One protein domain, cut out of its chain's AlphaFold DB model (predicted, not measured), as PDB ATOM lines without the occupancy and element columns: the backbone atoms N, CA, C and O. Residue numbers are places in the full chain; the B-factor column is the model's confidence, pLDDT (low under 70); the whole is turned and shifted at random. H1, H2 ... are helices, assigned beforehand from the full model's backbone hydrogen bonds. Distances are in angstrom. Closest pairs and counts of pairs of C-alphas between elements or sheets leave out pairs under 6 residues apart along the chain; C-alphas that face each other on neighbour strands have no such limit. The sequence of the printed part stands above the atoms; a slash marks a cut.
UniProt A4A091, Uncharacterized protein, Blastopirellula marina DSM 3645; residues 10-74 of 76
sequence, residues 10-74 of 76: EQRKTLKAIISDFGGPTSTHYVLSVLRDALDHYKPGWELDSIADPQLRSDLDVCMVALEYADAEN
ATOM      1  N   GLU A  10      49.460 -39.776 -39.799       91.12
ATOM      2  CA  GLU A  10      48.299 -39.791 -38.910       91.12
ATOM      3  C   GLU A  10      48.594 -40.592 -37.641       91.12
ATOM      4  O   GLU A  10      48.469 -40.070 -36.535       91.12
ATOM      5  N   GLN A  11      49.129 -41.801 -37.795       91.69
ATOM      6  CA  GLN A  11      49.572 -42.647 -36.690       91.69
ATOM      7  C   GLN A  11      50.626 -41.950 -35.823       91.69
ATOM      8  O   GLN A  11      50.563 -42.018 -34.598       91.69
ATOM      9  N   ARG A  12      51.562 -41.197 -36.422       92.81
ATOM     10  CA  ARG A  12      52.528 -40.385 -35.662       92.81
ATOM     11  C   ARG A  12      51.873 -39.261 -34.863       92.81
ATOM     12  O   ARG A  12      52.380 -38.917 -33.796       92.81
ATOM     13  N   LYS A  13      50.794 -38.651 -35.360       93.06
ATOM     14  CA  LYS A  13      50.042 -37.635 -34.604       93.06
ATOM     15  C   LYS A  13      49.341 -38.275 -33.409       93.06
ATOM     16  O   LYS A  13      49.468 -37.751 -32.305       93.06
ATOM     17  N   THR A  14      48.697 -39.421 -33.614       92.12
ATOM     18  CA  THR A  14      48.057 -40.197 -32.541       92.12
ATOM     19  C   THR A  14      49.074 -40.638 -31.490       92.12
ATOM     20  O   THR A  14      48.871 -40.385 -30.307       92.12
ATOM     21  N   LEU A  15      50.218 -41.186 -31.914       92.69
ATOM     22  CA  LEU A  15      51.310 -41.574 -31.020       92.69
ATOM     23  C   LEU A  15      51.776 -40.400 -30.147       92.69
ATOM     24  O   LEU A  15      51.916 -40.543 -28.937       92.69
ATOM     25  N   LYS A  16      51.982 -39.219 -30.743       91.44
ATOM     26  CA  LYS A  16      52.384 -38.015 -29.999       91.44
ATOM     27  C   LYS A  16      51.343 -37.597 -28.966       91.44
ATOM     28  O   LYS A  16      51.728 -37.206 -27.871       91.44
ATOM     29  N   ALA A  17      50.057 -37.667 -29.313       90.38
ATOM     30  CA  ALA A  17      48.981 -37.351 -28.380       90.38
ATOM     31  C   ALA A  17      48.988 -38.316 -27.183       90.38
ATOM     32  O   ALA A  17      48.962 -37.862 -26.044       90.38
ATOM     33  N   ILE A  18      49.123 -39.619 -27.443       91.19
ATOM     34  CA  ILE A  18      49.205 -40.660 -26.410       91.19
ATOM     35  C   ILE A  18      50.409 -40.427 -25.485       91.19
ATOM     36  O   ILE A  18      50.240 -40.318 -24.275       91.19
ATOM     37  N   ILE A  19      51.613 -40.278 -26.047       90.19
ATOM     38  CA  ILE A  19      52.845 -40.083 -25.261       90.19
ATOM     39  C   ILE A  19      52.780 -38.792 -24.439       90.19
ATOM     40  O   ILE A  19      53.204 -38.774 -23.286       90.19
ATOM     41  N   SER A  20      52.228 -37.709 -25.000       90.19
ATOM     42  CA  SER A  20      52.097 -36.432 -24.282       90.19
ATOM     43  C   SER A  20      51.242 -36.524 -23.015       90.19
ATOM     44  O   SER A  20      51.309 -35.648 -22.158       90.19
ATOM     45  N   ASP A  21      50.462 -37.595 -22.905       88.06
ATOM     46  CA  ASP A  21      49.467 -37.828 -21.877       88.06
ATOM     47  C   ASP A  21      49.858 -38.973 -20.919       88.06
ATOM     48  O   ASP A  21      49.134 -39.271 -19.972       88.06
ATOM     49  N   PHE A  22      51.029 -39.595 -21.105       85.88
ATOM     50  CA  PHE A  22      51.537 -40.642 -20.208       85.88
ATOM     51  C   PHE A  22      51.742 -40.148 -18.771       85.88
ATOM     52  O   PHE A  22      51.301 -40.810 -17.840       85.88
ATOM     53  N   GLY A  23      52.290 -38.943 -18.594       76.62
ATOM     54  CA  GLY A  23      52.341 -38.248 -17.298       76.62
ATOM     55  C   GLY A  23      51.119 -37.357 -17.027       76.62
ATOM     56  O   GLY A  23      51.172 -36.472 -16.170       76.62
ATOM     57  N   GLY A  24      50.060 -37.514 -17.823       83.00
ATOM     58  CA  GLY A  24      48.855 -36.697 -17.800       83.00
ATOM     59  C   GLY A  24      47.788 -37.200 -16.818       83.00
ATOM     60  O   GLY A  24      47.874 -38.303 -16.275       83.00
ATOM     61  N   PRO A  25      46.728 -36.405 -16.584       84.56
ATOM     62  CA  PRO A  25      45.669 -36.726 -15.618       84.56
ATOM     63  C   PRO A  25      44.800 -37.927 -16.022       84.56
ATOM     64  O   PRO A  25      44.041 -38.447 -15.208       84.56
ATOM     65  N   THR A  26      44.880 -38.354 -17.276       84.19
ATOM     66  CA  THR A  26      44.157 -39.501 -17.842       84.19
ATOM     67  C   THR A  26      44.813 -40.842 -17.506       84.19
ATOM     68  O   THR A  26      44.165 -41.876 -17.653       84.19
ATOM     69  N   SER A  27      46.079 -40.834 -17.057       84.81
ATOM     70  CA  SER A  27      46.874 -42.043 -16.802       84.81
ATOM     71  C   SER A  27      46.902 -43.003 -18.001       84.81
ATOM     72  O   SER A  27      46.825 -44.221 -17.828       84.81
ATOM     73  N   THR A  28      46.992 -42.468 -19.226       90.38
ATOM     74  CA  THR A  28      46.925 -43.260 -20.467       90.38
ATOM     75  C   THR A  28      47.961 -44.386 -20.500       90.38
ATOM     76  O   THR A  28      47.632 -45.487 -20.936       90.38
ATOM     77  N   HIS A  29      49.166 -44.162 -19.960       90.25
ATOM     78  CA  HIS A  29      50.177 -45.214 -19.811       90.25
ATOM     79  C   HIS A  29      49.636 -46.415 -19.017       90.25
ATOM     80  O   HIS A  29      49.597 -47.535 -19.526       90.25
ATOM     81  N   TYR A  30      49.125 -46.170 -17.808       89.62
ATOM     82  CA  TYR A  30      48.593 -47.217 -16.935       89.62
ATOM     83  C   TYR A  30      47.431 -47.978 -17.582       89.62
ATOM     84  O   TYR A  30      47.365 -49.203 -17.502       89.62
ATOM     85  N   VAL A  31      46.525 -47.268 -18.262       91.06
ATOM     86  CA  VAL A  31      45.395 -47.894 -18.965       91.06
ATOM     87  C   VAL A  31      45.884 -48.843 -20.056       91.06
ATOM     88  O   VAL A  31      45.412 -49.979 -20.128       91.06
ATOM     89  N   LEU A  32      46.831 -48.407 -20.890       93.06
ATOM     90  CA  LEU A  32      47.386 -49.242 -21.956       93.06
ATOM     91  C   LEU A  32      48.127 -50.461 -21.391       93.06
ATOM     92  O   LEU A  32      47.934 -51.568 -21.894       93.06
ATOM     93  N   SER A  33      48.891 -50.285 -20.313       91.94
ATOM     94  CA  SER A  33      49.606 -51.371 -19.634       91.94
ATOM     95  C   SER A  33      48.647 -52.422 -19.067       91.94
ATOM     96  O   SER A  33      48.809 -53.608 -19.337       91.94
ATOM     97  N   VAL A  34      47.569 -52.005 -18.390       93.19
ATOM     98  CA  VAL A  34      46.532 -52.927 -17.888       93.19
ATOM     99  C   VAL A  34      45.840 -53.683 -19.025       93.19
ATOM    100  O   VAL A  34      45.533 -54.868 -18.884       93.19
ATOM    101  N   LEU A  35      45.579 -53.023 -20.156       92.06
ATOM    102  CA  LEU A  35      44.972 -53.672 -21.320       92.06
ATOM    103  C   LEU A  35      45.906 -54.711 -21.948       92.06
ATOM    104  O   LEU A  35      45.436 -55.800 -22.287       92.06
ATOM    105  N   ARG A  36      47.205 -54.406 -22.072       91.75
ATOM    106  CA  ARG A  36      48.225 -55.360 -22.536       91.75
ATOM    107  C   ARG A  36      48.277 -56.576 -21.617       91.75
ATOM    108  O   ARG A  36      48.115 -57.696 -22.092       91.75
ATOM    109  N   ASP A  37      48.379 -56.357 -20.309       92.81
ATOM    110  CA  ASP A  37      48.450 -57.439 -19.323       92.81
ATOM    111  C   ASP A  37      47.194 -58.321 -19.348       92.81
ATOM    112  O   ASP A  37      47.274 -59.549 -19.273       92.81
ATOM    113  N   ALA A  38      46.013 -57.714 -19.498       93.25
ATOM    114  CA  ALA A  38      44.766 -58.455 -19.642       93.25
ATOM    115  C   ALA A  38      44.744 -59.286 -20.935       93.25
ATOM    116  O   ALA A  38      44.339 -60.451 -20.904       93.25
ATOM    117  N   LEU A  39      45.177 -58.722 -22.065       90.81
ATOM    118  CA  LEU A  39      45.261 -59.449 -23.333       90.81
ATOM    119  C   LEU A  39      46.221 -60.634 -23.230       90.81
ATOM    120  O   LEU A  39      45.844 -61.746 -23.598       90.81
ATOM    121  N   ASP A  40      47.403 -60.426 -22.660       91.31
ATOM    122  CA  ASP A  40      48.411 -61.472 -22.495       91.31
ATOM    123  C   ASP A  40      47.946 -62.569 -21.528       91.31
ATOM    124  O   ASP A  40      48.230 -63.750 -21.739       91.31
ATOM    125  N   HIS A  41      47.169 -62.208 -20.502       94.62
ATOM    126  CA  HIS A  41      46.595 -63.160 -19.556       94.62
ATOM    127  C   HIS A  41      45.458 -63.997 -20.161       94.62
ATOM    128  O   HIS A  41      45.451 -65.223 -20.038       94.62
ATOM    129  N   TYR A  42      44.471 -63.353 -20.791       93.75
ATOM    130  CA  TYR A  42      43.258 -64.030 -21.270       93.75
ATOM    131  C   TYR A  42      43.409 -64.632 -22.667       93.75
ATOM    132  O   TYR A  42      42.692 -65.574 -23.014       93.75
ATOM    133  N   LYS A  43      44.322 -64.103 -23.481       91.25
ATOM    134  CA  LYS A  43      44.607 -64.571 -24.838       91.25
ATOM    135  C   LYS A  43      46.126 -64.624 -25.061       91.25
ATOM    136  O   LYS A  43      46.662 -63.852 -25.856       91.25
ATOM    137  N   PRO A  44      46.825 -65.549 -24.386       91.06
ATOM    138  CA  PRO A  44      48.271 -65.666 -24.512       91.06
ATOM    139  C   PRO A  44      48.681 -65.945 -25.962       91.06
ATOM    140  O   PRO A  44      48.049 -66.750 -26.653       91.06
ATOM    141  N   GLY A  45      49.750 -65.287 -26.415       86.44
ATOM    142  CA  GLY A  45      50.270 -65.432 -27.779       86.44
ATOM    143  C   GLY A  45      49.365 -64.834 -28.857       86.44
ATOM    144  O   GLY A  45      49.380 -65.294 -29.999       86.44
ATOM    145  N   TRP A  46      48.522 -63.860 -28.502       89.00
ATOM    146  CA  TRP A  46      47.827 -63.066 -29.505       89.00
ATOM    147  C   TRP A  46      48.843 -62.282 -30.345       89.00
ATOM    148  O   TRP A  46      49.866 -61.823 -29.853       89.00
ATOM    149  N   GLU A  47      48.530 -62.117 -31.625       89.81
ATOM    150  CA  GLU A  47      49.359 -61.371 -32.567       89.81
ATOM    151  C   GLU A  47      48.513 -60.267 -33.198       89.81
ATOM    152  O   GLU A  47      47.346 -60.501 -33.538       89.81
ATOM    153  N   LEU A  48      49.091 -59.084 -33.411       88.31
ATOM    154  CA  LEU A  48      48.428 -57.973 -34.113       88.31
ATOM    155  C   LEU A  48      47.912 -58.396 -35.495       88.31
ATOM    156  O   LEU A  48      46.808 -58.027 -35.893       88.31
ATOM    157  N   ASP A  49      48.672 -59.237 -36.199       88.62
ATOM    158  CA  ASP A  49      48.312 -59.748 -37.525       88.62
ATOM    159  C   ASP A  49      47.067 -60.650 -37.515       88.62
ATOM    160  O   ASP A  49      46.450 -60.862 -38.560       88.62
ATOM    161  N   SER A  50      46.655 -61.152 -36.345       89.88
ATOM    162  CA  SER A  50      45.425 -61.939 -36.191       89.88
ATOM    163  C   SER A  50      44.148 -61.087 -36.135       89.88
ATOM    164  O   SER A  50      43.042 -61.635 -36.152       89.88
ATOM    165  N   ILE A  51      44.272 -59.759 -36.060       91.06
ATOM    166  CA  ILE A  51      43.140 -58.835 -35.979       91.06
ATOM    167  C   ILE A  51      42.599 -58.552 -37.384       91.06
ATOM    168  O   ILE A  51      43.269 -57.952 -38.222       91.06
ATOM    169  N   ALA A  52      41.361 -58.990 -37.637       93.75
ATOM    170  CA  ALA A  52      40.721 -58.877 -38.948       93.75
ATOM    171  C   ALA A  52      40.312 -57.442 -39.313       93.75
ATOM    172  O   ALA A  52      40.269 -57.106 -40.495       93.75
ATOM    173  N   ASP A  53      39.992 -56.613 -38.316       95.62
ATOM    174  CA  ASP A  53      39.627 -55.212 -38.520       95.62
ATOM    175  C   ASP A  53      40.896 -54.369 -38.758       95.62
ATOM    176  O   ASP A  53      41.713 -54.222 -37.842       95.62
ATOM    177  N   PRO A  54      41.084 -53.800 -39.967       91.62
ATOM    178  CA  PRO A  54      42.280 -53.033 -40.293       91.62
ATOM    179  C   PRO A  54      42.432 -51.759 -39.463       91.62
ATOM    180  O   PRO A  54      43.569 -51.374 -39.179       91.62
ATOM    181  N   GLN A  55      41.321 -51.114 -39.090       91.56
ATOM    182  CA  GLN A  55      41.352 -49.888 -38.299       91.56
ATOM    183  C   GLN A  55      41.766 -50.215 -36.870       91.56
ATOM    184  O   GLN A  55      42.746 -49.662 -36.380       91.56
ATOM    185  N   LEU A  56      41.102 -51.195 -36.253       91.94
ATOM    186  CA  LEU A  56      41.465 -51.659 -34.916       91.94
ATOM    187  C   LEU A  56      42.924 -52.127 -34.860       91.94
ATOM    188  O   LEU A  56      43.638 -51.807 -33.917       91.94
ATOM    189  N   ARG A  57      43.390 -52.857 -35.879       92.25
ATOM    190  CA  ARG A  57      44.793 -53.282 -35.969       92.25
ATOM    191  C   ARG A  57      45.747 -52.089 -36.024       92.25
ATOM    192  O   ARG A  57      46.761 -52.111 -35.337       92.25
ATOM    193  N   SER A  58      45.432 -51.070 -36.824       91.88
ATOM    194  CA  SER A  58      46.227 -49.839 -36.908       91.88
ATOM    195  C   SER A  58      46.277 -49.105 -35.567       91.88
ATOM    196  O   SER A  58      47.345 -48.664 -35.152       91.88
ATOM    197  N   ASP A  59      45.142 -48.991 -34.882       92.44
ATOM    198  CA  ASP A  59      45.059 -48.304 -33.592       92.44
ATOM    199  C   ASP A  59      45.847 -49.061 -32.512       92.44
ATOM    200  O   ASP A  59      46.609 -48.457 -31.756       92.44
ATOM    201  N   LEU A  60      45.733 -50.393 -32.484       92.44
ATOM    202  CA  LEU A  60      46.503 -51.242 -31.575       92.44
ATOM    203  C   LEU A  60      48.008 -51.171 -31.855       92.44
ATOM    204  O   LEU A  60      48.780 -51.119 -30.904       92.44
ATOM    205  N   ASP A  61      48.435 -51.122 -33.120       92.75
ATOM    206  CA  ASP A  61      49.854 -50.973 -33.478       92.75
ATOM    207  C   ASP A  61      50.433 -49.666 -32.909       92.75
ATOM    208  O   ASP A  61      51.494 -49.671 -32.289       92.75
ATOM    209  N   VAL A  62      49.690 -48.555 -32.994       94.44
ATOM    210  CA  VAL A  62      50.100 -47.278 -32.383       94.44
ATOM    211  C   VAL A  62      50.189 -47.375 -30.856       94.44
ATOM    212  O   VAL A  62      51.156 -46.881 -30.275       94.44
ATOM    213  N   CYS A  63      49.217 -48.012 -30.199       94.06
ATOM    214  CA  CYS A  63      49.236 -48.214 -28.748       94.06
ATOM    215  C   CYS A  63      50.417 -49.084 -28.293       94.06
ATOM    216  O   CYS A  63      51.054 -48.766 -27.290       94.06
ATOM    217  N   MET A  64      50.735 -50.147 -29.037       92.19
ATOM    218  CA  MET A  64      51.881 -51.015 -28.750       92.19
ATOM    219  C   MET A  64      53.197 -50.255 -28.903       92.19
ATOM    220  O   MET A  64      54.024 -50.288 -27.996       92.19
ATOM    221  N   VAL A  65      53.352 -49.481 -29.981       93.25
ATOM    222  CA  VAL A  65      54.517 -48.603 -30.173       93.25
ATOM    223  C   VAL A  65      54.640 -47.572 -29.047       93.25
ATOM    224  O   VAL A  65      55.750 -47.246 -28.629       93.25
ATOM    225  N   ALA A  66      53.521 -47.050 -28.539       92.50
ATOM    226  CA  ALA A  66      53.534 -46.112 -27.421       92.50
ATOM    227  C   ALA A  66      54.042 -46.768 -26.127       92.50
ATOM    228  O   ALA A  66      54.880 -46.182 -25.446       92.50
ATOM    229  N   LEU A  67      53.579 -47.982 -25.812       91.38
ATOM    230  CA  LEU A  67      54.065 -48.749 -24.659       91.38
ATOM    231  C   LEU A  67      55.551 -49.097 -24.793       91.38
ATOM    232  O   LEU A  67      56.310 -48.876 -23.859       91.38
ATOM    233  N   GLU A  68      55.989 -49.557 -25.967       90.06
ATOM    234  CA  GLU A  68      57.409 -49.834 -26.232       90.06
ATOM    235  C   GLU A  68      58.285 -48.586 -26.062       90.06
ATOM    236  O   GLU A  68      59.405 -48.670 -25.560       90.06
ATOM    237  N   TYR A  69      57.779 -47.418 -26.468       89.12
ATOM    238  CA  TYR A  69      58.461 -46.147 -26.251       89.12
ATOM    239  C   TYR A  69      58.571 -45.803 -24.758       89.12
ATOM    240  O   TYR A  69      59.649 -45.414 -24.316       89.12
ATOM    241  N   ALA A  70      57.497 -45.971 -23.976       87.69
ATOM    242  CA  ALA A  70      57.553 -45.780 -22.522       87.69
ATOM    243  C   ALA A  70      58.561 -46.724 -21.857       87.69
ATOM    244  O   ALA A  70      59.398 -46.259 -21.083       87.69
ATOM    245  N   ASP A  71      58.531 -48.008 -22.221       86.38
ATOM    246  CA  ASP A  71      59.450 -49.028 -21.709       86.38
ATOM    247  C   ASP A  71      60.916 -48.662 -22.038       86.38
ATOM    248  O   ASP A  71      61.802 -48.780 -21.189       86.38
ATOM    249  N   ALA A  72      61.193 -48.168 -23.252       86.56
ATOM    250  CA  ALA A  72      62.539 -47.772 -23.679       86.56
ATOM    251  C   ALA A  72      63.061 -46.506 -22.974       86.56
ATOM    252  O   ALA A  72      64.253 -46.410 -22.669       86.56
ATOM    253  N   GLU A  73      62.184 -45.539 -22.714       84.38
ATOM    254  CA  GLU A  73      62.528 -44.260 -22.086       84.38
ATOM    255  C   GLU A  73      62.426 -44.299 -20.547       84.38
ATOM    256  O   GLU A  73      62.775 -43.320 -19.889       84.38
ATOM    257  N   ASN A  74      62.015 -45.433 -19.960       79.44
ATOM    258  CA  ASN A  74      61.719 -45.599 -18.528       79.44
ATOM    259  C   ASN A  74      60.700 -44.562 -18.022       79.44
ATOM    260  O   ASN A  74      60.908 -43.905 -16.999       79.44
TER     261      ASN A  74
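What this domain is: This is residues 10 to 74 of the 76 residues of an uncharacterized protein of Blastopirellula marina DSM 3645 (UniProt A4A091). The longest helix, H3, runs slantwise through the model, with H1 packed on it at a slant and the first part of H2 packed on its second half. H2 and H3 make a wide V, whose open side is spanned by the long link of residues 43 to 53; residues 37 to 46 stick out. The printed part has 65 residues with three named helices, in the order H1, H2, H3, and no named strand; the class is all helix. It is compact, with a radius of gyration of the C-alphas of 12.1 A, and spans 30 by 27 by 21 A.

How they stand to each other: H3, residues 54 to 73, touches H1, residues 10 to 20, at a steep tilt of 41 degrees, and they run the same way. Their closest C-alphas, of Leu 15 and Val 62, are 6.0 A apart. H3 also touches H2, residues 28 to 42: H2 touches H3 with residues 29 to 33 alone, and H3 touches H2 with residues 63 to 70 alone. The closest C-alphas there, of Leu 32 and Cys 63, are 7.1 A apart. H2 and H3 run opposite ways at a steep tilt of 68 degrees, only just short of about perpendicular. H1 and H2 are close but not clearly touching, with the C-alphas of Ile 18 and Thr 28 the closest at 6.9 A. Their lines are only just about perpendicular, at 73 degrees. In H1, H2 and H3 every O i to N i+4 pair is within hydrogen-bond range.

Where its parts are: H3 has 20 residues and measures 28.6 A from C-alpha 54 at (42.280, -53.033, -40.293) to C-alpha 73 at (62.528, -44.260, -22.086). H2 has 15 residues and measures 21.1 A. H1 has 11 residues and measures 15.5 A, beginning at C-alpha 10 at (48.299, -39.791, -38.910).

The domain as a whole: The two C-alphas farthest apart, of Pro 25 and Ala 52, are 32.5 A apart. The link from H1 to H2 is short, with 7 residues, and that from H2 to H3 is long, with 11. Residues 37 to 46, of which 37 to 42 belong to H2, stand free. The printed part has no cut, its mean pLDDT is 90.3, and no printed residue is under 70.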